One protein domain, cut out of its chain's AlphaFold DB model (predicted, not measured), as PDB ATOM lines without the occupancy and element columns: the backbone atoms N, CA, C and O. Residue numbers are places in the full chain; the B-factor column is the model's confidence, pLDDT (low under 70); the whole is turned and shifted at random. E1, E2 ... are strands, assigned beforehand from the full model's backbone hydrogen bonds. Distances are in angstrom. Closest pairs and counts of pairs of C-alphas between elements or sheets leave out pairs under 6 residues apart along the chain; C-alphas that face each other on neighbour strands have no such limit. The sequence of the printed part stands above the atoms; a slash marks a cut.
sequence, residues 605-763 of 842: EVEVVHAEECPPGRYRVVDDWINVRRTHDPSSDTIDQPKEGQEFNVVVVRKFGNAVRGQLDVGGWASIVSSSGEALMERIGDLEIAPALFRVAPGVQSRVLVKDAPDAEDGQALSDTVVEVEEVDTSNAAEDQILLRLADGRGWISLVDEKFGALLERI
ATOM      1  N   GLU A 605      37.210 -61.588  40.587       39.62
ATOM      2  CA  GLU A 605      36.758 -60.363  41.260       39.62
ATOM      3  C   GLU A 605      36.952 -59.121  40.370       39.62
ATOM      4  O   GLU A 605      37.792 -58.257  40.611       39.62
ATOM      5  N   VAL A 606      36.130 -58.999  39.323       36.41
ATOM      6  CA  VAL A 606      35.949 -57.732  38.595       36.41
ATOM      7  C   VAL A 606      34.629 -57.108  39.039       36.41
ATOM      8  O   VAL A 606      33.577 -57.324  38.432       36.41
ATOM      9  N   GLU A 607      34.668 -56.343  40.129       38.25
ATOM     10  CA  GLU A 607      33.539 -55.513  40.550       38.25
ATOM     11  C   GLU A 607      33.484 -54.252  39.664       38.25
ATOM     12  O   GLU A 607      34.425 -53.460  39.609       38.25
ATOM     13  N   VAL A 608      32.390 -54.074  38.916       43.72
ATOM     14  CA  VAL A 608      32.133 -52.844  38.150       43.72
ATOM     15  C   VAL A 608      31.662 -51.775  39.132       43.72
ATOM     16  O   VAL A 608      30.536 -51.852  39.621       43.72
ATOM     17  N   VAL A 609      32.500 -50.773  39.407       43.41
ATOM     18  CA  VAL A 609      32.117 -49.594  40.198       43.41
ATOM     19  C   VAL A 609      32.556 -48.324  39.460       43.41
ATOM     20  O   VAL A 609      33.684 -48.221  38.979       43.41
ATOM     21  N   HIS A 610      31.612 -47.397  39.307       45.72
ATOM     22  CA  HIS A 610      31.653 -46.234  38.420       45.72
ATOM     23  C   HIS A 610      32.819 -45.261  38.705       45.72
ATOM     24  O   HIS A 610      33.178 -45.001  39.852       45.72
ATOM     25  N   ALA A 611      33.420 -44.729  37.636       52.91
ATOM     26  CA  ALA A 611      34.574 -43.831  37.671       52.91
ATOM     27  C   ALA A 611      34.143 -42.360  37.841       52.91
ATOM     28  O   ALA A 611      33.777 -41.698  36.875       52.91
ATOM     29  N   GLU A 612      34.213 -41.838  39.066       58.53
ATOM     30  CA  GLU A 612      33.836 -40.446  39.386       58.53
ATOM     31  C   GLU A 612      35.045 -39.494  39.516       58.53
ATOM     32  O   GLU A 612      34.877 -38.277  39.484       58.53
ATOM     33  N   GLU A 613      36.274 -40.020  39.613       67.88
ATOM     34  CA  GLU A 613      37.495 -39.223  39.858       67.88
ATOM     35  C   GLU A 613      38.249 -38.831  38.569       67.88
ATOM     36  O   GLU A 613      38.790 -37.730  38.486       67.88
ATOM     37  N   CYS A 614      38.231 -39.689  37.539       78.62
ATOM     38  CA  CYS A 614      38.909 -39.470  36.253       78.62
ATOM     39  C   CYS A 614      37.910 -39.634  35.092       78.62
ATOM     40  O   CYS A 614      37.793 -40.727  34.544       78.62
ATOM     41  N   PRO A 615      37.148 -38.597  34.706       85.31
ATOM     42  CA  PRO A 615      36.141 -38.730  33.654       85.31
ATOM     43  C   PRO A 615      36.780 -38.862  32.259       85.31
ATOM     44  O   PRO A 615      37.902 -38.376  32.058       85.31
ATOM     45  N   PRO A 616      36.071 -39.420  31.260       88.94
ATOM     46  CA  PRO A 616      36.488 -39.352  29.860       88.94
ATOM     47  C   PRO A 616      36.888 -37.928  29.434       88.94
ATOM     48  O   PRO A 616      36.353 -36.914  29.910       88.94
ATOM     49  N   GLY A 617      37.885 -37.825  28.560       91.62
ATOM     50  CA  GLY A 617      38.481 -36.537  28.208       91.62
ATOM     51  C   GLY A 617      39.787 -36.663  27.447       91.62
ATOM     52  O   GLY A 617      40.230 -37.758  27.106       91.62
ATOM     53  N   ARG A 618      40.424 -35.520  27.206       94.94
ATOM     54  CA  ARG A 618      41.800 -35.460  26.722       94.94
ATOM     55  C   ARG A 618      42.762 -35.561  27.890       94.94
ATOM     56  O   ARG A 618      42.638 -34.814  28.863       94.94
ATOM     57  N   TYR A 619      43.739 -36.442  27.753       95.25
ATOM     58  CA  TYR A 619      44.774 -36.698  28.741       95.25
ATOM     59  C   TYR A 619      46.156 -36.529  28.120       95.25
ATOM     60  O   TYR A 619      46.350 -36.813  26.940       95.25
ATOM     61  N   ARG A 620      47.110 -36.065  28.926       95.50
ATOM     62  CA  ARG A 620      48.529 -36.007  28.590       95.50
ATOM     63  C   ARG A 620      49.289 -36.991  29.462       95.50
ATOM     64  O   ARG A 620      49.083 -37.019  30.670       95.50
ATOM     65  N   VAL A 621      50.179 -37.750  28.843       93.06
ATOM     66  CA  VAL A 621      51.143 -38.614  29.525       93.06
ATOM     67  C   VAL A 621      52.131 -37.745  30.298       93.06
ATOM     68  O   VAL A 621      52.766 -36.873  29.702       93.06
ATOM     69  N   VAL A 622      52.242 -37.957  31.608       91.31
ATOM     70  CA  VAL A 622      53.185 -37.231  32.481       91.31
ATOM     71  C   VAL A 622      54.322 -38.107  32.998       91.31
ATOM     72  O   VAL A 622      55.244 -37.592  33.616       91.31
ATOM     73  N   ASP A 623      54.270 -39.402  32.697       77.62
ATOM     74  CA  ASP A 623      55.283 -40.387  33.054       77.62
ATOM     75  C   ASP A 623      55.526 -41.316  31.853       77.62
ATOM     76  O   ASP A 623      54.577 -41.707  31.170       77.62
ATOM     77  N   ASP A 624      56.783 -41.628  31.537       66.81
ATOM     78  CA  ASP A 624      57.145 -42.483  30.401       66.81
ATOM     79  C   ASP A 624      56.952 -43.986  30.685       66.81
ATOM     80  O   ASP A 624      57.065 -44.811  29.775       66.81
ATOM     81  N   TRP A 625      56.554 -44.345  31.908       63.62
ATOM     82  CA  TRP A 625      56.238 -45.700  32.352       63.62
ATOM     83  C   TRP A 625      54.773 -46.107  32.103       63.62
ATOM     84  O   TRP A 625      54.108 -46.731  32.937       63.62
ATOM     85  N   ILE A 626      54.227 -45.767  30.933       79.25
ATOM     86  CA  ILE A 626      52.873 -46.180  30.540       79.25
ATOM     87  C   ILE A 626      52.935 -47.271  29.480       79.25
ATOM     88  O   ILE A 626      53.477 -47.090  28.394       79.25
ATOM     89  N   ASN A 627      52.268 -48.390  29.763       82.50
ATOM     90  CA  ASN A 627      51.985 -49.425  28.777       82.50
ATOM     91  C   ASN A 627      50.548 -49.282  28.270       82.50
ATOM     92  O   ASN A 627      49.596 -49.282  29.056       82.50
ATOM     93  N   VAL A 628      50.385 -49.218  26.949       87.19
ATOM     94  CA  VAL A 628      49.087 -49.385  26.293       87.19
ATOM     95  C   VAL A 628      48.906 -50.869  26.013       87.19
ATOM     96  O   VAL A 628      49.639 -51.469  25.226       87.19
ATOM     97  N   ARG A 629      47.914 -51.470  26.658       83.56
ATOM     98  CA  ARG A 629      47.634 -52.903  26.618       83.56
ATOM     99  C   ARG A 629      46.476 -53.239  25.691       83.56
ATOM    100  O   ARG A 629      45.584 -52.423  25.457       83.56
ATOM    101  N   ARG A 630      46.482 -54.456  25.146       80.00
ATOM    102  CA  ARG A 630      45.447 -54.948  24.225       80.00
ATOM    103  C   ARG A 630      44.069 -54.968  24.875       80.00
ATOM    104  O   ARG A 630      43.086 -54.619  24.224       80.00
ATOM    105  N   THR A 631      43.989 -55.373  26.136       77.69
ATOM    106  CA  THR A 631      42.756 -55.358  26.922       77.69
ATOM    107  C   THR A 631      42.993 -54.598  28.224       77.69
ATOM    108  O   THR A 631      44.106 -54.168  28.519       77.69
ATOM    109  N   HIS A 632      41.938 -54.414  29.014       70.94
ATOM    110  CA  HIS A 632      42.059 -53.807  30.337       70.94
ATOM    111  C   HIS A 632      42.844 -54.682  31.326       70.94
ATOM    112  O   HIS A 632      43.189 -54.191  32.396       70.94
ATOM    113  N   ASP A 633      43.102 -55.951  30.998       68.25
ATOM    114  CA  ASP A 633      43.830 -56.900  31.835       68.25
ATOM    115  C   ASP A 633      45.322 -56.509  31.901       68.25
ATOM    116  O   ASP A 633      45.942 -56.333  30.841       68.25
ATOM    117  N   PRO A 634      45.913 -56.360  33.109       63.69
ATOM    118  CA  PRO A 634      47.341 -56.078  33.253       63.69
ATOM    119  C   PRO A 634      48.241 -57.114  32.565       63.69
ATOM    120  O   PRO A 634      49.309 -56.750  32.097       63.69
ATOM    121  N   SER A 635      47.805 -58.367  32.453       58.06
ATOM    122  CA  SER A 635      48.559 -59.444  31.804       58.06
ATOM    123  C   SER A 635      48.436 -59.460  30.277       58.06
ATOM    124  O   SER A 635      49.129 -60.227  29.609       58.06
ATOM    125  N   SER A 636      47.561 -58.631  29.693       65.62
ATOM    126  CA  SER A 636      47.386 -58.607  28.239       65.62
ATOM    127  C   SER A 636      48.561 -57.948  27.523       65.62
ATOM    128  O   SER A 636      49.202 -57.037  28.058       65.62
ATOM    129  N   ASP A 637      48.799 -58.398  26.284       72.44
ATOM    130  CA  ASP A 637      49.875 -57.905  25.423       72.44
ATOM    131  C   ASP A 637      49.976 -56.378  25.459       72.44
ATOM    132  O   ASP A 637      49.012 -55.674  25.135       72.44
ATOM    133  N   THR A 638      51.163 -55.861  25.751       77.75
ATOM    134  CA  THR A 638      51.471 -54.460  25.482       77.75
ATOM    135  C   THR A 638      51.567 -54.261  23.970       77.75
ATOM    136  O   THR A 638      52.294 -54.971  23.266       77.75
ATOM    137  N   ILE A 639      50.812 -53.297  23.459       82.31
ATOM    138  CA  ILE A 639      50.724 -52.973  22.032       82.31
ATOM    139  C   ILE A 639      51.317 -51.602  21.697       82.31
ATOM    140  O   ILE A 639      51.553 -51.343  20.520       82.31
ATOM    141  N   ASP A 640      51.544 -50.745  22.698       85.06
ATOM    142  CA  ASP A 640      52.239 -49.464  22.541       85.06
ATOM    143  C   ASP A 640      52.813 -48.943  23.878       85.06
ATOM    144  O   ASP A 640      52.390 -49.382  24.950       85.06
ATOM    145  N   GLN A 641      53.775 -48.020  23.802       84.75
ATOM    146  CA  GLN A 641      54.469 -47.385  24.933       84.75
ATOM    147  C   GLN A 641      54.634 -45.881  24.668       84.75
ATOM    148  O   GLN A 641      55.629 -45.457  24.068       84.75
ATOM    149  N   PRO A 642      53.632 -45.064  25.032       85.12
ATOM    150  CA  PRO A 642      53.668 -43.639  24.769       85.12
ATOM    151  C   PRO A 642      54.727 -42.924  25.599       85.12
ATOM    152  O   PRO A 642      55.051 -43.320  26.713       85.12
ATOM    153  N   LYS A 643      55.240 -41.826  25.047       84.00
ATOM    154  CA  LYS A 643      56.258 -41.000  25.706       84.00
ATOM    155  C   LYS A 643      55.624 -39.885  26.525       84.00
ATOM    156  O   LYS A 643      54.528 -39.422  26.198       84.00
ATOM    157  N   GLU A 644      56.365 -39.387  27.512       87.50
ATOM    158  CA  GLU A 644      56.013 -38.168  28.240       87.50
ATOM    159  C   GLU A 644      55.640 -37.030  27.271       87.50
ATOM    160  O   GLU A 644      56.303 -36.783  26.256       87.50
ATOM    161  N   GLY A 645      54.532 -36.354  27.567       89.56
ATOM    162  CA  GLY A 645      53.978 -35.266  26.768       89.56
ATOM    163  C   GLY A 645      53.040 -35.697  25.640       89.56
ATOM    164  O   GLY A 645      52.362 -34.833  25.081       89.56
ATOM    165  N   GLN A 646      52.953 -36.990  25.309       91.00
ATOM    166  CA  GLN A 646      51.998 -37.487  24.316       91.00
ATOM    167  C   GLN A 646      50.555 -37.326  24.819       91.00
ATOM    168  O   GLN A 646      50.281 -37.469  26.010       91.00
ATOM    169  N   GLU A 647      49.626 -36.997  23.920       94.44
ATOM    170  CA  GLU A 647      48.226 -36.725  24.260       94.44
ATOM    171  C   GLU A 647      47.295 -37.768  23.640       94.44
ATOM    172  O   GLU A 647      47.486 -38.170  22.493       94.44
ATOM    173  N   PHE A 648      46.263 -38.163  24.384       94.06
ATOM    174  CA  PHE A 648      45.255 -39.123  23.941       94.06
ATOM    175  C   PHE A 648      43.847 -38.679  24.320       94.06
ATOM    176  O   PHE A 648      43.640 -38.045  25.359       94.06
ATOM    177  N   ASN A 649      42.858 -39.071  23.514       94.56
ATOM    178  CA  ASN A 649      41.475 -39.077  23.972       94.56
ATOM    179  C   ASN A 649      41.215 -40.392  24.707       94.56
ATOM    180  O   ASN A 649      41.350 -41.478  24.141       94.56
ATOM    181  N   VAL A 650      40.802 -40.285  25.963       92.88
ATOM    182  CA  VAL A 650      40.340 -41.409  26.768       92.88
ATOM    183  C   VAL A 650      38.822 -41.446  26.701       92.88
ATOM    184  O   VAL A 650      38.153 -40.537  27.196       92.88
ATOM    185  N   VAL A 651      38.287 -42.491  26.074       90.38
ATOM    186  CA  VAL A 651      36.856 -42.609  25.748       90.38
ATOM    187  C   VAL A 651      36.059 -43.399  26.774       90.38
ATOM    188  O   VAL A 651      34.853 -43.214  26.865       90.38
ATOM    189  N   VAL A 652      36.724 -44.259  27.546       86.38
ATOM    190  CA  VAL A 652      36.121 -45.065  28.617       86.38
ATOM    191  C   VAL A 652      37.102 -45.090  29.774       86.38
ATOM    192  O   VAL A 652      38.292 -45.291  29.542       86.38
ATOM    193  N   VAL A 653      36.628 -44.924  31.008       85.88
ATOM    194  CA  VAL A 653      37.469 -45.024  32.209       85.88
ATOM    195  C   VAL A 653      36.904 -46.064  33.161       85.88
ATOM    196  O   VAL A 653      35.698 -46.125  33.386       85.88
ATOM    197  N   ARG A 654      37.779 -46.903  33.718       81.12
ATOM    198  CA  ARG A 654      37.426 -47.944  34.685       81.12
ATOM    199  C   ARG A 654      38.438 -48.002  35.822       81.12
ATOM    200  O   ARG A 654      39.627 -47.763  35.616       81.12
ATOM    201  N   LYS A 655      37.960 -48.347  37.016       76.62
ATOM    202  CA  LYS A 655      38.782 -48.573  38.207       76.62
ATOM    203  C   LYS A 655      39.050 -50.070  38.383       76.62
ATOM    204  O   LYS A 655      38.142 -50.877  38.209       76.62
ATOM    205  N   PHE A 656      40.288 -50.424  38.716       66.81
ATOM    206  CA  PHE A 656      40.759 -51.792  38.938       66.81
ATOM    207  C   PHE A 656      41.584 -51.821  40.230       66.81
ATOM    208  O   PHE A 656      42.753 -51.429  40.239       66.81
ATOM    209  N   GLY A 657      40.964 -52.219  41.344       68.94
ATOM    210  CA  GLY A 657      41.554 -52.031  42.673       68.94
ATOM    211  C   GLY A 657      41.791 -50.543  42.961       68.94
ATOM    212  O   GLY A 657      40.858 -49.741  42.902       68.94
ATOM    213  N   ASN A 658      43.043 -50.167  43.227       70.25
ATOM    214  CA  ASN A 658      43.457 -48.766  43.394       70.25
ATOM    215  C   ASN A 658      43.830 -48.072  42.075       70.25
ATOM    216  O   ASN A 658      43.883 -46.846  42.033       70.25
ATOM    217  N   ALA A 659      44.065 -48.834  41.004       73.50
ATOM    218  CA  ALA A 659      44.452 -48.277  39.717       73.50
ATOM    219  C   ALA A 659      43.234 -47.756  38.942       73.50
ATOM    220  O   ALA A 659      42.138 -48.318  39.009       73.50
ATOM    221  N   VAL A 660      43.445 -46.722  38.130       85.12
ATOM    222  CA  VAL A 660      42.441 -46.192  37.197       85.12
ATOM    223  C   VAL A 660      42.988 -46.307  35.786       85.12
ATOM    224  O   VAL A 660      44.100 -45.859  35.512       85.12
ATOM    225  N   ARG A 661      42.218 -46.903  34.874       88.94
ATOM    226  CA  ARG A 661      42.627 -47.137  33.484       88.94
ATOM    227  C   ARG A 661      41.631 -46.545  32.504       88.94
ATOM    228  O   ARG A 661      40.422 -46.640  32.700       88.94
ATOM    229  N   GLY A 662      42.165 -45.980  31.434       90.56
ATOM    230  CA  GLY A 662      41.426 -45.415  30.322       90.56
ATOM    231  C   GLY A 662      41.593 -46.244  29.056       90.56
ATOM    232  O   GLY A 662      42.708 -46.634  28.715       90.56
ATOM    233  N   GLN A 663      40.507 -46.488  28.328       91.69
ATOM    234  CA  GLN A 663      40.584 -46.977  26.956       91.69
ATOM    235  C   GLN A 663      40.756 -45.794  26.004       91.69
ATOM    236  O   GLN A 663      40.010 -44.815  26.086       91.69
ATOM    237  N   LEU A 664      41.739 -45.885  25.112       93.12
ATOM    238  CA  LEU A 664      42.081 -44.814  24.177       93.12
ATOM    239  C   LEU A 664      41.184 -44.873  22.934       93.12
ATOM    240  O   LEU A 664      40.831 -45.961  22.475       93.12
ATOM    241  N   ASP A 665      40.858 -43.721  22.341       91.19
ATOM    242  CA  ASP A 665      40.116 -43.651  21.072       91.19
ATOM    243  C   ASP A 665      40.878 -44.306  19.917       91.19
ATOM    244  O   ASP A 665      40.283 -44.963  19.071       91.19
ATOM    245  N   VAL A 666      42.202 -44.182  19.913       90.75
ATOM    246  CA  VAL A 666      43.116 -44.860  18.987       90.75
ATOM    247  C   VAL A 666      43.288 -46.346  19.311       90.75
ATOM    248  O   VAL A 666      44.032 -47.031  18.616       90.75
ATOM    249  N   GLY A 667      42.620 -46.858  20.348       88.31
ATOM    250  CA  GLY A 667      42.598 -48.247  20.802       88.31
ATOM    251  C   GLY A 667      43.654 -48.595  21.861       88.31
ATOM    252  O   GLY A 667      44.662 -47.907  22.020       88.31
ATOM    253  N   GLY A 668      43.421 -49.713  22.553       89.00
ATOM    254  CA  GLY A 668      44.210 -50.150  23.707       89.00
ATOM    255  C   GLY A 668      43.787 -49.485  25.022       89.00
ATOM    256  O   GLY A 668      42.987 -48.550  25.039       89.00
ATOM    257  N   TRP A 669      44.300 -50.011  26.131       90.94
ATOM    258  CA  TRP A 669      44.029 -49.559  27.496       90.94
ATOM    259  C   TRP A 669      45.306 -49.060  28.154       90.94
ATOM    260  O   TRP A 669      46.313 -49.756  28.121       90.94
ATOM    261  N   ALA A 670      45.257 -47.897  28.787       91.38
ATOM    262  CA  ALA A 670      46.397 -47.300  29.467       91.38
ATOM    263  C   ALA A 670      46.035 -46.909  30.903       91.38
ATOM    264  O   ALA A 670      44.890 -46.553  31.191       91.38
ATOM    265  N   SER A 671      47.002 -46.971  31.815       88.81
ATOM    266  CA  SER A 671      46.809 -46.493  33.185       88.81
ATOM    267  C   SER A 671      46.808 -44.962  33.221       88.81
ATOM    268  O   SER A 671      47.706 -44.325  32.684       88.81
ATOM    269  N   ILE A 672      45.792 -44.390  33.864       91.06
ATOM    270  CA  ILE A 672      45.693 -42.962  34.200       91.06
ATOM    271  C   ILE A 672      46.269 -42.738  35.600       91.06
ATOM    272  O   ILE A 672      46.996 -41.775  35.820       91.06
ATOM    273  N   VAL A 673      45.963 -43.652  36.527       85.12
ATOM    274  CA  VAL A 673      46.475 -43.681  37.903       85.12
ATOM    275  C   VAL A 673      47.012 -45.083  38.189       85.12
ATOM    276  O   VAL A 673      46.351 -46.075  37.855       85.12
ATOM    277  N   SER A 674      48.206 -45.172  38.770       79.25
ATOM    278  CA  SER A 674      48.856 -46.429  39.156       79.25
ATOM    279  C   SER A 674      48.144 -47.112  40.338       79.25
ATOM    280  O   SER A 674      47.274 -46.538  40.990       79.25
ATOM    281  N   SER A 675      48.532 -48.349  40.659       68.25
ATOM    282  CA  SER A 675      48.070 -49.048  41.870       68.25
ATOM    283  C   SER A 675      48.575 -48.407  43.172       68.25
ATOM    284  O   SER A 675      47.900 -48.537  44.197       68.25
ATOM    285  N   SER A 676      49.712 -47.697  43.132       61.72
ATOM    286  CA  SER A 676      50.257 -46.888  44.237       61.72
ATOM    287  C   SER A 676      49.509 -45.558  44.435       61.72
ATOM    288  O   SER A 676      49.709 -44.892  45.448       61.72
ATOM    289  N   GLY A 677      48.613 -45.186  43.509       67.56
ATOM    290  CA  GLY A 677      47.834 -43.944  43.555       67.56
ATOM    291  C   GLY A 677      48.503 -42.747  42.871       67.56
ATOM    292  O   GLY A 677      48.030 -41.620  43.015       67.56
ATOM    293  N   GLU A 678      49.587 -42.968  42.130       77.88
ATOM    294  CA  GLU A 678      50.311 -41.928  41.394       77.88
ATOM    295  C   GLU A 678      49.644 -41.643  40.045       77.88
ATOM    296  O   GLU A 678      49.178 -42.553  39.353       77.88
ATOM    297  N   ALA A 679      49.586 -40.368  39.658       84.19
ATOM    298  CA  ALA A 679      49.038 -39.962  38.369       84.19
ATOM    299  C   ALA A 679      50.061 -40.219  37.254       84.19
ATOM    300  O   ALA A 679      51.136 -39.629  37.250       84.19
ATOM    301  N   LEU A 680      49.694 -41.065  36.293       88.31
ATOM    302  CA  LEU A 680      50.488 -41.361  35.095       88.31
ATOM    303  C   LEU A 680      50.022 -40.515  33.901       88.31
ATOM    304  O   LEU A 680      50.802 -40.163  33.016       88.31
ATOM    305  N   MET A 681      48.741 -40.136  33.889       93.50
ATOM    306  CA  MET A 681      48.195 -39.184  32.930       93.50
ATOM    307  C   MET A 681      47.437 -38.059  33.626       93.50
ATOM    308  O   MET A 681      46.651 -38.290  34.543       93.50
ATOM    309  N   GLU A 682      47.587 -36.844  33.110       93.44
ATOM    310  CA  GLU A 682      46.847 -35.672  33.569       93.44
ATOM    311  C   GLU A 682      45.757 -35.285  32.574       93.44
ATOM    312  O   GLU A 682      45.994 -35.189  31.366       93.44
ATOM    313  N   ARG A 683      44.549 -35.007  33.075       93.38
ATOM    314  CA  ARG A 683      43.456 -34.507  32.238       93.38
ATOM    315  C   ARG A 683      43.747 -33.069  31.807       93.38
ATOM    316  O   ARG A 683      43.886 -32.179  32.641       93.38
ATOM    317  N   ILE A 684      43.753 -32.829  30.501       95.94
ATOM    318  CA  ILE A 684      44.050 -31.524  29.892       95.94
ATOM    319  C   ILE A 684      42.836 -30.868  29.222       95.94
ATOM    320  O   ILE A 684      42.907 -29.697  28.855       95.94
ATOM    321  N   GLY A 685      41.722 -31.585  29.061       92.81
ATOM    322  CA  GLY A 685      40.513 -31.028  28.452       92.81
ATOM    323  C   GLY A 685      39.395 -32.043  28.245       92.81
ATOM    324  O   GLY A 685      39.510 -33.208  28.624       92.81
ATOM    325  N   ASP A 686      38.304 -31.580  27.641       90.62
ATOM    326  CA  ASP A 686      37.184 -32.428  27.228       90.62
ATOM    327  C   ASP A 686      37.524 -33.228  25.962       90.62
ATOM    328  O   ASP A 686      38.513 -32.939  25.285       90.62
ATOM    329  N   LEU A 687      36.729 -34.263  25.670       89.50
ATOM    330  CA  LEU A 687      36.919 -35.121  24.498       89.50
ATOM    331  C   LEU A 687      36.869 -34.312  23.198       89.50
ATOM    332  O   LEU A 687      35.896 -33.605  22.936       89.50
ATOM    333  N   GLU A 688      37.881 -34.494  22.352       88.19
ATOM    334  CA  GLU A 688      37.973 -33.858  21.038       88.19
ATOM    335  C   GLU A 688      38.385 -34.913  20.005       88.19
ATOM    336  O   GLU A 688      39.565 -35.130  19.718       88.19
ATOM    337  N   ILE A 689      37.390 -35.627  19.480       88.75
ATOM    338  CA  ILE A 689      37.587 -36.690  18.493       88.75
ATOM    339  C   ILE A 689      37.257 -36.127  17.112       88.75
ATOM    340  O   ILE A 689      36.124 -35.730  16.844       88.75
ATOM    341  N   ALA A 690      38.252 -36.096  16.228       87.25
ATOM    342  CA  ALA A 690      38.067 -35.629  14.861       87.25
ATOM    343  C   ALA A 690      37.409 -36.708  13.975       87.25
ATOM    344  O   ALA A 690      37.703 -37.898  14.144       87.25
ATOM    345  N   PRO A 691      36.581 -36.312  12.988       91.00
ATOM    346  CA  PRO A 691      36.176 -37.192  11.895       91.00
ATOM    347  C   PRO A 691      37.409 -37.784  11.197       91.00
ATOM    348  O   PRO A 691      38.333 -37.055  10.828       91.00
ATOM    349  N   ALA A 692      37.446 -39.108  11.066       93.00
ATOM    350  CA  ALA A 692      38.600 -39.857  10.579       93.00
ATOM    351  C   ALA A 692      38.168 -41.246  10.081       93.00
ATOM    352  O   ALA A 692      36.981 -41.584  10.055       93.00
ATOM    353  N   LEU A 693      39.145 -42.071   9.709       92.75
ATOM    354  CA  LEU A 693      38.915 -43.499   9.532       92.75
ATOM    355  C   LEU A 693      38.877 -44.184  10.899       92.75
ATOM    356  O   LEU A 693      39.692 -43.888  11.768       92.75
ATOM    357  N   PHE A 694      37.955 -45.120  11.076       91.38
ATOM    358  CA  PHE A 694      37.859 -45.966  12.261       91.38
ATOM    359  C   PHE A 694      37.856 -47.431  11.844       91.38
ATOM    360  O   PHE A 694      37.254 -47.791  10.835       91.38
ATOM    361  N   ARG A 695      38.503 -48.293  12.623       88.06
ATOM    362  CA  ARG A 695      38.471 -49.748  12.447       88.06
ATOM    363  C   ARG A 695      37.608 -50.367  13.533       88.06
ATOM    364  O   ARG A 695      37.742 -50.019  14.702       88.06
ATOM    365  N   VAL A 696      36.752 -51.319  13.168       78.00
ATOM    366  CA  VAL A 696      36.036 -52.120  14.172       78.00
ATOM    367  C   VAL A 696      37.017 -53.040  14.895       78.00
ATOM    368  O   VAL A 696      37.726 -53.812  14.247       78.00
ATOM    369  N   ALA A 697      37.046 -52.974  16.227       67.81
ATOM    370  CA  ALA A 697      37.973 -53.765  17.023       67.81
ATOM    371  C   ALA A 697      37.718 -55.287  16.854       67.81
ATOM    372  O   ALA A 697      36.565 -55.720  16.704       67.81
ATOM    373  N   PRO A 698      38.764 -56.137  16.884       57.31
ATOM    374  CA  PRO A 698      38.608 -57.586  16.748       57.31
ATOM    375  C   PRO A 698      37.639 -58.173  17.791       57.31
ATOM    376  O   PRO A 698      37.733 -57.871  18.976       57.31
ATOM    377  N   GLY A 699      36.709 -59.038  17.363       56.97
ATOM    378  CA  GLY A 699      35.763 -59.728  18.260       56.97
ATOM    379  C   GLY A 699      34.490 -58.946  18.625       56.97
ATOM    380  O   GLY A 699      33.653 -59.461  19.364       56.97
ATOM    381  N   VAL A 700      34.302 -57.742  18.073       60.44
ATOM    382  CA  VAL A 700      33.162 -56.849  18.373       60.44
ATOM    383  C   VAL A 700      32.009 -56.966  17.354       60.44
ATOM    384  O   VAL A 700      30.973 -56.316  17.474       60.44
ATOM    385  N   GLN A 701      32.140 -57.877  16.386       56.66
ATOM    386  CA  GLN A 701      31.277 -58.035  15.206       56.66
ATOM    387  C   GLN A 701      29.759 -57.993  15.473       56.66
ATOM    388  O   GLN A 701      29.023 -57.482  14.642       56.66
ATOM    389  N   SER A 702      29.267 -58.509  16.604       49.72
ATOM    390  CA  SER A 702      27.828 -58.585  16.918       49.72
ATOM    391  C   SER A 702      27.278 -57.432  17.768       49.72
ATOM    392  O   SER A 702      26.110 -57.468  18.146       49.72
ATOM    393  N   ARG A 703      28.107 -56.443  18.121       56.34
ATOM    394  CA  ARG A 703      27.798 -55.437  19.162       56.34
ATOM    395  C   ARG A 703      27.700 -54.011  18.633       56.34
ATOM    396  O   ARG A 703      27.443 -53.078  19.381       56.34
ATOM    397  N   VAL A 704      27.914 -53.850  17.335       58.06
ATOM    398  CA  VAL A 704      27.876 -52.565  16.659       58.06
ATOM    399  C   VAL A 704      26.423 -52.186  16.367       58.06
ATOM    400  O   VAL A 704      25.792 -52.761  15.482       58.06
ATOM    401  N   LEU A 705      25.886 -51.227  17.122       58.47
ATOM    402  CA  LEU A 705      24.537 -50.697  16.916       58.47
ATOM    403  C   LEU A 705      24.574 -49.534  15.922       58.47
ATOM    404  O   LEU A 705      25.319 -48.575  16.133       58.47
ATOM    405  N   VAL A 706      23.747 -49.608  14.874       62.16
ATOM    406  CA  VAL A 706      23.544 -48.517  13.910       62.16
ATOM    407  C   VAL A 706      22.163 -47.892  14.136       62.16
ATOM    408  O   VAL A 706      21.149 -48.572  13.996       62.16
ATOM    409  N   LYS A 707      22.108 -46.608  14.505       61.44
ATOM    410  CA  LYS A 707      20.874 -45.815  14.640       61.44
ATOM    411  C   LYS A 707      20.549 -45.090  13.325       61.44
ATOM    412  O   LYS A 707      21.447 -44.646  12.611       61.44
ATOM    413  N   ASP A 708      19.250 -44.947  13.047       57.06
ATOM    414  CA  ASP A 708      18.664 -44.148  11.953       57.06
ATOM    415  C   ASP A 708      18.894 -44.631  10.504       57.06
ATOM    416  O   ASP A 708      18.687 -43.862   9.562       57.06
ATOM    417  N   ALA A 709      19.246 -45.902  10.273       51.06
ATOM    418  CA  ALA A 709      19.277 -46.447   8.912       51.06
ATOM    419  C   ALA A 709      17.854 -46.838   8.446       51.06
ATOM    420  O   ALA A 709      17.189 -47.610   9.142       51.06
ATOM    421  N   PRO A 710      17.384 -46.390   7.263       42.97
ATOM    422  CA  PRO A 710      16.046 -46.718   6.750       42.97
ATOM    423  C   PRO A 710      15.779 -48.223   6.556       42.97
ATOM    424  O   PRO A 710      14.619 -48.615   6.483       42.97
ATOM    425  N   ASP A 711      16.841 -49.041   6.514       45.72
ATOM    426  CA  ASP A 711      16.815 -50.482   6.237       45.72
ATOM    427  C   ASP A 711      17.679 -51.314   7.222       45.72
ATOM    428  O   ASP A 711      18.083 -52.429   6.890       45.72
ATOM    429  N   ALA A 712      18.018 -50.800   8.416       43.88
ATOM    430  CA  ALA A 712      18.770 -51.596   9.399       43.88
ATOM    431  C   ALA A 712      17.880 -52.693  10.003       43.88
ATOM    432  O   ALA A 712      17.174 -52.476  10.987       43.88
ATOM    433  N   GLU A 713      17.934 -53.894   9.427       41.75
ATOM    434  CA  GLU A 713      17.735 -55.107  10.219       41.75
ATOM    435  C   GLU A 713      18.773 -55.106  11.354       41.75
ATOM    436  O   GLU A 713      19.919 -54.701  11.138       41.75
ATOM    437  N   ASP A 714      18.384 -55.524  12.563       41.34
ATOM    438  CA  ASP A 714      19.318 -55.729  13.674       41.34
ATOM    439  C   ASP A 714      20.605 -56.420  13.180       41.34
ATOM    440  O   ASP A 714      20.572 -57.546  12.682       41.34
ATOM    441  N   GLY A 715      21.751 -55.755  13.352       51.06
ATOM    442  CA  GLY A 715      23.063 -56.398  13.336       51.06
ATOM    443  C   GLY A 715      23.603 -56.839  11.973       51.06
ATOM    444  O   GLY A 715      23.861 -58.026  11.761       51.06
ATOM    445  N   GLN A 716      23.949 -55.894  11.093       48.84
ATOM    446  CA  GLN A 716      24.976 -56.201  10.096       48.84
ATOM    447  C   GLN A 716      26.345 -56.200  10.783       48.84
ATOM    448  O   GLN A 716      26.867 -55.155  11.172       48.84
ATOM    449  N   ALA A 717      26.913 -57.391  10.960       51.22
ATOM    450  CA  ALA A 717      28.195 -57.564  11.618       51.22
ATOM    451  C   ALA A 717      29.323 -56.880  10.830       51.22
ATOM    452  O   ALA A 717      29.753 -57.373   9.787       51.22
ATOM    453  N   LEU A 718      29.817 -55.749  11.334       57.72
ATOM    454  CA  LEU A 718      31.025 -55.117  10.814       57.72
ATOM    455  C   LEU A 718      32.219 -55.824  11.452       57.72
ATOM    456  O   LEU A 718      32.520 -55.633  12.623       57.72
ATOM    457  N   SER A 719      32.865 -56.705  10.697       53.66
ATOM    458  CA  SER A 719      34.132 -57.314  11.101       53.66
ATOM    459  C   SER A 719      35.265 -56.678  10.345       53.66
ATOM    460  O   SER A 719      35.231 -56.696   9.116       53.66
ATOM    461  N   ASP A 720      36.293 -56.228  11.065       57.78
ATOM    462  CA  ASP A 720      37.578 -55.834  10.471       57.78
ATOM    463  C   ASP A 720      37.404 -54.823   9.321       57.78
ATOM    464  O   ASP A 720      38.125 -54.795   8.327       57.78
ATOM    465  N   THR A 721      36.337 -54.031   9.430       75.12
ATOM    466  CA  THR A 721      35.913 -53.078   8.417       75.12
ATOM    467  C   THR A 721      36.413 -51.717   8.850       75.12
ATOM    468  O   THR A 721      36.182 -51.295   9.986       75.12
ATOM    469  N   VAL A 722      37.096 -51.036   7.937       85.62
ATOM    470  CA  VAL A 722      37.417 -49.624   8.099       85.62
ATOM    471  C   VAL A 722      36.214 -48.818   7.627       85.62
ATOM    472  O   VAL A 722      35.712 -49.034   6.524       85.62
ATOM    473  N   VAL A 723      35.738 -47.919   8.479       86.56
ATOM    474  CA  VAL A 723      34.625 -47.018   8.198       86.56
ATOM    475  C   VAL A 723      35.113 -45.577   8.205       86.56
ATOM    476  O   VAL A 723      35.944 -45.194   9.026       86.56
ATOM    477  N   GLU A 724      34.606 -44.784   7.269       91.06
ATOM    478  CA  GLU A 724      34.860 -43.348   7.216       91.06
ATOM    479  C   GLU A 724      33.782 -42.619   8.017       91.06
ATOM    480  O   GLU A 724      32.584 -42.822   7.795       91.06
ATOM    481  N   VAL A 725      34.219 -41.798   8.970       91.31
ATOM    482  CA  VAL A 725      33.352 -41.010   9.845       91.31
ATOM    483  C   VAL A 725      33.390 -39.557   9.395       91.31
ATOM    484  O   VAL A 725      34.468 -38.981   9.276       91.31
ATOM    485  N   GLU A 726      32.218 -38.965   9.168       92.38
ATOM    486  CA  GLU A 726      32.084 -37.558   8.764       92.38
ATOM    487  C   GLU A 726      31.690 -36.624   9.919       92.38
ATOM    488  O   GLU A 726      31.951 -35.423   9.857       92.38
ATOM    489  N   GLU A 727      31.088 -37.158  10.984       90.06
ATOM    490  CA  GLU A 727      30.642 -36.389  12.151       90.06
ATOM    491  C   GLU A 727      30.794 -37.223  13.428       90.06
ATOM    492  O   GLU A 727      30.604 -38.438  13.402       90.06
ATOM    493  N   VAL A 728      31.140 -36.579  14.546       90.00
ATOM    494  CA  VAL A 728      31.275 -37.215  15.864       90.00
ATOM    495  C   VAL A 728      30.452 -36.427  16.881       90.00
ATOM    496  O   VAL A 728      30.595 -35.209  16.970       90.00
ATOM    497  N   ASP A 729      29.613 -37.117  17.651       87.00
ATOM    498  CA  ASP A 729      28.820 -36.551  18.743       87.00
ATOM    499  C   ASP A 729      29.315 -37.094  20.092       87.00
ATOM    500  O   ASP A 729      29.190 -38.284  20.395       87.00
ATOM    501  N   THR A 730      29.892 -36.201  20.896       86.19
ATOM    502  CA  THR A 730      30.403 -36.461  22.252       86.19
ATOM    503  C   THR A 730      29.509 -35.870  23.343       86.19
ATOM    504  O   THR A 730      29.875 -35.913  24.518       86.19
ATOM    505  N   SER A 731      28.336 -35.321  23.000       79.19
ATOM    506  CA  SER A 731      27.471 -34.604  23.951       79.19
ATOM    507  C   SER A 731      26.990 -35.462  25.130       79.19
ATOM    508  O   SER A 731      26.778 -34.924  26.215       79.19
ATOM    509  N   ASN A 732      26.907 -36.786  24.947       70.12
ATOM    510  CA  ASN A 732      26.538 -37.764  25.979       70.12
ATOM    511  C   ASN A 732      27.708 -38.678  26.390       70.12
ATOM    512  O   ASN A 732      27.494 -39.764  26.926       70.12
ATOM    513  N   ALA A 733      28.960 -38.256  26.176       67.56
ATOM    514  CA  ALA A 733      30.129 -39.085  26.484       67.56
ATOM    515  C   ALA A 733      30.262 -39.435  27.978       67.56
ATOM    516  O   ALA A 733      30.854 -40.452  28.315       67.56
ATOM    517  N   ALA A 734      29.694 -38.618  28.873       59.78
ATOM    518  CA  ALA A 734      29.651 -38.894  30.311       59.78
ATOM    519  C   ALA A 734      28.754 -40.095  30.682       59.78
ATOM    520  O   ALA A 734      28.878 -40.622  31.781       59.78
ATOM    521  N   GLU A 735      27.865 -40.517  29.780       64.38
ATOM    522  CA  GLU A 735      27.008 -41.702  29.923       64.38
ATOM    523  C   GLU A 735      27.506 -42.862  29.039       64.38
ATOM    524  O   GLU A 735      26.711 -43.687  28.591       64.38
ATOM    525  N   ASP A 736      28.807 -42.885  28.716       66.31
ATOM    526  CA  ASP A 736      29.431 -43.853  27.805       66.31
ATOM    527  C   ASP A 736      28.716 -43.939  26.440       66.31
ATOM    528  O   ASP A 736      28.605 -45.007  25.835       66.31
ATOM    529  N   GLN A 737      28.220 -42.804  25.928       74.94
ATOM    530  CA  GLN A 737      27.617 -42.691  24.598       74.94
ATOM    531  C   GLN A 737      28.373 -41.676  23.740       74.94
ATOM    532  O   GLN A 737      28.158 -40.468  23.824       74.94
ATOM    533  N   ILE A 738      29.239 -42.190  22.867       86.31
ATOM    534  CA  ILE A 738      29.898 -41.418  21.806       86.31
ATOM    535  C   ILE A 738      29.416 -41.979  20.471       86.31
ATOM    536  O   ILE A 738      29.580 -43.172  20.216       86.31
ATOM    537  N   LEU A 739      28.818 -41.140  19.625       86.81
ATOM    538  CA  LEU A 739      28.242 -41.556  18.343       86.81
ATOM    539  C   LEU A 739      29.083 -41.038  17.173       86.81
ATOM    540  O   LEU A 739      29.555 -39.905  17.185       86.81
ATOM    541  N   LEU A 740      29.245 -41.858  16.140       88.81
ATOM    542  CA  LEU A 740      29.964 -41.533  14.908       88.81
ATOM    543  C   LEU A 740      28.987 -41.608  13.731       88.81
ATOM    544  O   LEU A 740      28.269 -42.595  13.596       88.81
ATOM    545  N   ARG A 741      28.946 -40.604  12.858       88.56
ATOM    546  CA  ARG A 741      28.136 -40.637  11.634       88.56
ATOM    547  C   ARG A 741      28.962 -41.187  10.483       88.56
ATOM    548  O   ARG A 741      30.015 -40.638  10.158       88.56
ATOM    549  N   LEU A 742      28.484 -42.263   9.868       86.56
ATOM    550  CA  LEU A 742      29.158 -42.917   8.751       86.56
ATOM    551  C   LEU A 742      28.962 -42.128   7.451       86.56
ATOM    552  O   LEU A 742      27.830 -41.828   7.069       86.56
ATOM    553  N   ALA A 743      30.054 -41.867   6.729       88.12
ATOM    554  CA  ALA A 743      30.040 -41.107   5.474       88.12
ATOM    555  C   ALA A 743      29.317 -41.831   4.317       88.12
ATOM    556  O   ALA A 743      28.904 -41.210   3.338       88.12
ATOM    557  N   ASP A 744      29.137 -43.151   4.420       79.81
ATOM    558  CA  ASP A 744      28.446 -43.971   3.416       79.81
ATOM    559  C   ASP A 744      26.911 -43.946   3.528       79.81
ATOM    560  O   ASP A 744      26.219 -44.615   2.758       79.81
ATOM    561  N   GLY A 745      26.371 -43.162   4.467       75.62
ATOM    562  CA  GLY A 745      24.934 -42.971   4.637       75.62
ATOM    563  C   GLY A 745      24.229 -44.088   5.405       75.62
ATOM    564  O   GLY A 745      23.002 -44.064   5.490       75.62
ATOM    565  N   ARG A 746      24.964 -45.041   6.001       74.06
ATOM    566  CA  ARG A 746      24.375 -46.071   6.878       74.06
ATOM    567  C   ARG A 746      23.849 -45.526   8.209       74.06
ATOM    568  O   ARG A 746      23.127 -46.247   8.883       74.06
ATOM    569  N   GLY A 747      24.155 -44.279   8.569       81.69
ATOM    570  CA  GLY A 747      23.637 -43.619   9.771       81.69
ATOM    571  C   GLY A 747      24.682 -43.485  10.878       81.69
ATOM    572  O   GLY A 747      25.869 -43.303  10.599       81.69
ATOM    573  N   TRP A 748      24.229 -43.537  12.130       82.00
ATOM    574  CA  TRP A 748      25.071 -43.341  13.314       82.00
ATOM    575  C   TRP A 748      25.478 -44.667  13.944       82.00
ATOM    576  O   TRP A 748      24.635 -45.536  14.120       82.00
ATOM    577  N   ILE A 749      26.736 -44.808  14.346       81.62
ATOM    578  CA  ILE A 749      27.299 -45.975  15.035       81.62
ATOM    579  C   ILE A 749      27.834 -45.562  16.410       81.62
ATOM    580  O   ILE A 749      28.387 -44.474  16.549       81.62
ATOM    581  N   SER A 750      27.695 -46.408  17.432       83.25
ATOM    582  CA  SER A 750      28.324 -46.136  18.736       83.25
ATOM    583  C   SER A 750      29.822 -46.452  18.705       83.25
ATOM    584  O   SER A 750      30.206 -47.554  18.316       83.25
ATOM    585  N   LEU A 751      30.666 -45.513  19.143       85.56
ATOM    586  CA  LEU A 751      32.097 -45.740  19.373       85.56
ATOM    587  C   LEU A 751      32.330 -46.595  20.621       85.56
ATOM    588  O   LEU A 751      33.282 -47.365  20.654       85.56
ATOM    589  N   VAL A 752      31.480 -46.454  21.634       83.06
ATOM    590  CA  VAL A 752      31.623 -47.080  22.954       83.06
ATOM    591  C   VAL A 752      30.380 -47.888  23.322       83.06
ATOM    592  O   VAL A 752      29.273 -47.607  22.861       83.06
ATOM    593  N   ASP A 753      30.579 -48.911  24.138       78.06
ATOM    594  CA  ASP A 753      29.547 -49.714  24.780       78.06
ATOM    595  C   ASP A 753      29.813 -49.746  26.283       78.06
ATOM    596  O   ASP A 753      30.937 -50.008  26.718       78.06
ATOM    597  N   GLU A 754      28.768 -49.529  27.073       69.56
ATOM    598  CA  GLU A 754      28.833 -49.481  28.538       69.56
ATOM    599  C   GLU A 754      29.518 -50.727  29.132       69.56
ATOM    600  O   GLU A 754      30.354 -50.647  30.035       69.56
ATOM    601  N   LYS A 755      29.240 -51.914  28.581       68.31
ATOM    602  CA  LYS A 755      29.766 -53.181  29.089       68.31
ATOM    603  C   LYS A 755      31.148 -53.501  28.536       68.31
ATOM    604  O   LYS A 755      32.000 -53.980  29.292       68.31
ATOM    605  N   PHE A 756      31.391 -53.246  27.255       68.81
ATOM    606  CA  PHE A 756      32.576 -53.741  26.544       68.81
ATOM    607  C   PHE A 756      33.650 -52.686  26.253       68.81
ATOM    608  O   PHE A 756      34.763 -53.062  25.885       68.81
ATOM    609  N   GLY A 757      33.351 -51.406  26.462       79.44
ATOM    610  CA  GLY A 757      34.245 -50.291  26.180       79.44
ATOM    611  C   GLY A 757      34.192 -49.843  24.714       79.44
ATOM    612  O   GLY A 757      33.168 -49.979  24.050       79.44
ATOM    613  N   ALA A 758      35.291 -49.299  24.191       84.50
ATOM    614  CA  ALA A 758      35.399 -48.863  22.802       84.50
ATOM    615  C   ALA A 758      35.238 -50.043  21.825       84.50
ATOM    616  O   ALA A 758      35.967 -51.036  21.885       84.50
ATOM    617  N   LEU A 759      34.275 -49.904  20.917       82.62
ATOM    618  CA  LEU A 759      33.932 -50.846  19.856       82.62
ATOM    619  C   LEU A 759      34.739 -50.597  18.572       82.62
ATOM    620  O   LEU A 759      34.933 -51.517  17.772       82.62
ATOM    621  N   LEU A 760      35.205 -49.361  18.371       87.44
ATOM    622  CA  LEU A 760      36.035 -48.956  17.239       87.44
ATOM    623  C   LEU A 760      37.315 -48.272  17.729       87.44
ATOM    624  O   LEU A 760      37.309 -47.606  18.759       87.44
ATOM    625  N   GLU A 761      38.394 -48.415  16.962       89.06
ATOM    626  CA  GLU A 761      39.634 -47.656  17.137       89.06
ATOM    627  C   GLU A 761      39.786 -46.631  16.006       89.06
ATOM    628  O   GLU A 761      39.632 -46.959  14.826       89.06
ATOM    629  N   ARG A 762      40.078 -45.378  16.353       92.38
ATOM    630  CA  ARG A 762      40.394 -44.314  15.399       92.38
ATOM    631  C   ARG A 762      41.746 -44.594  14.763       92.38
ATOM    632  O   ARG A 762      42.719 -44.842  15.471       92.38
ATOM    633  N   ILE A 763      41.812 -44.527  13.440       91.50
ATOM    634  CA  ILE A 763      43.042 -44.693  12.673       91.50
ATOM    635  C   ILE A 763      43.711 -43.326  12.499       91.50
ATOM    636  O   ILE A 763      43.135 -42.399  11.929       91.50
TER     637      ILE A 763
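AT A GLANCE: This is residues 605 to 763 of the 842 residues of the protein "Cytochrome c peroxidase, mitochondrial" of Hondaea fermentalgiana (UniProt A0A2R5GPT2). With little regular structure, the model makes two lobes end to end, each built on a small, curled, strongly twisted antiparallel sheet: E5-E4-E3-E1-E6, then E10-E9-E8-E7-E11. The printed part, 159 residues, has no named helix and eleven strands, E1 to E11 in order, holding 63 residues: all strand. It is compact, with a radius of gyration of the C-alphas of 15.6 A, spanning 51 by 33 by 27 A.

IN THESE COORDINATES: E1 is residues 617 to 621, from C-alpha 617 at (38.481, -36.537, 28.208); E2 638 to 640; E3 647 to 656, 22.3 A; E4 659 to 664; E5 669 to 673; E6 681 to 685; E7 693 to 696; E8 722 to 732, 24.1 A; E9 737 to 742; E10 747 to 750; E11 760 to 763, ending with C-alpha 763 at (43.042, -44.693, 12.673).

HOW THE PARTS SIT: The first is a folded sheet, bent back into two leaves: E5 and E4 face E1 and E6, with E3 the hinge, bending 80 degrees at residue 651. N 619 and O 648 of E1 and E3 are 2.9 A apart, within hydrogen-bond range. E2 pairs with no named strand. E7 to E10 form a meander, successive antiparallel neighbours; N 723 and O 694 are 2.8 A apart.

THE WHOLE: The printed part has no cut. Links E1 to E2 and E7 to E8 are long; pLDDT is under 70 at 51 residues, among them 697 to 720.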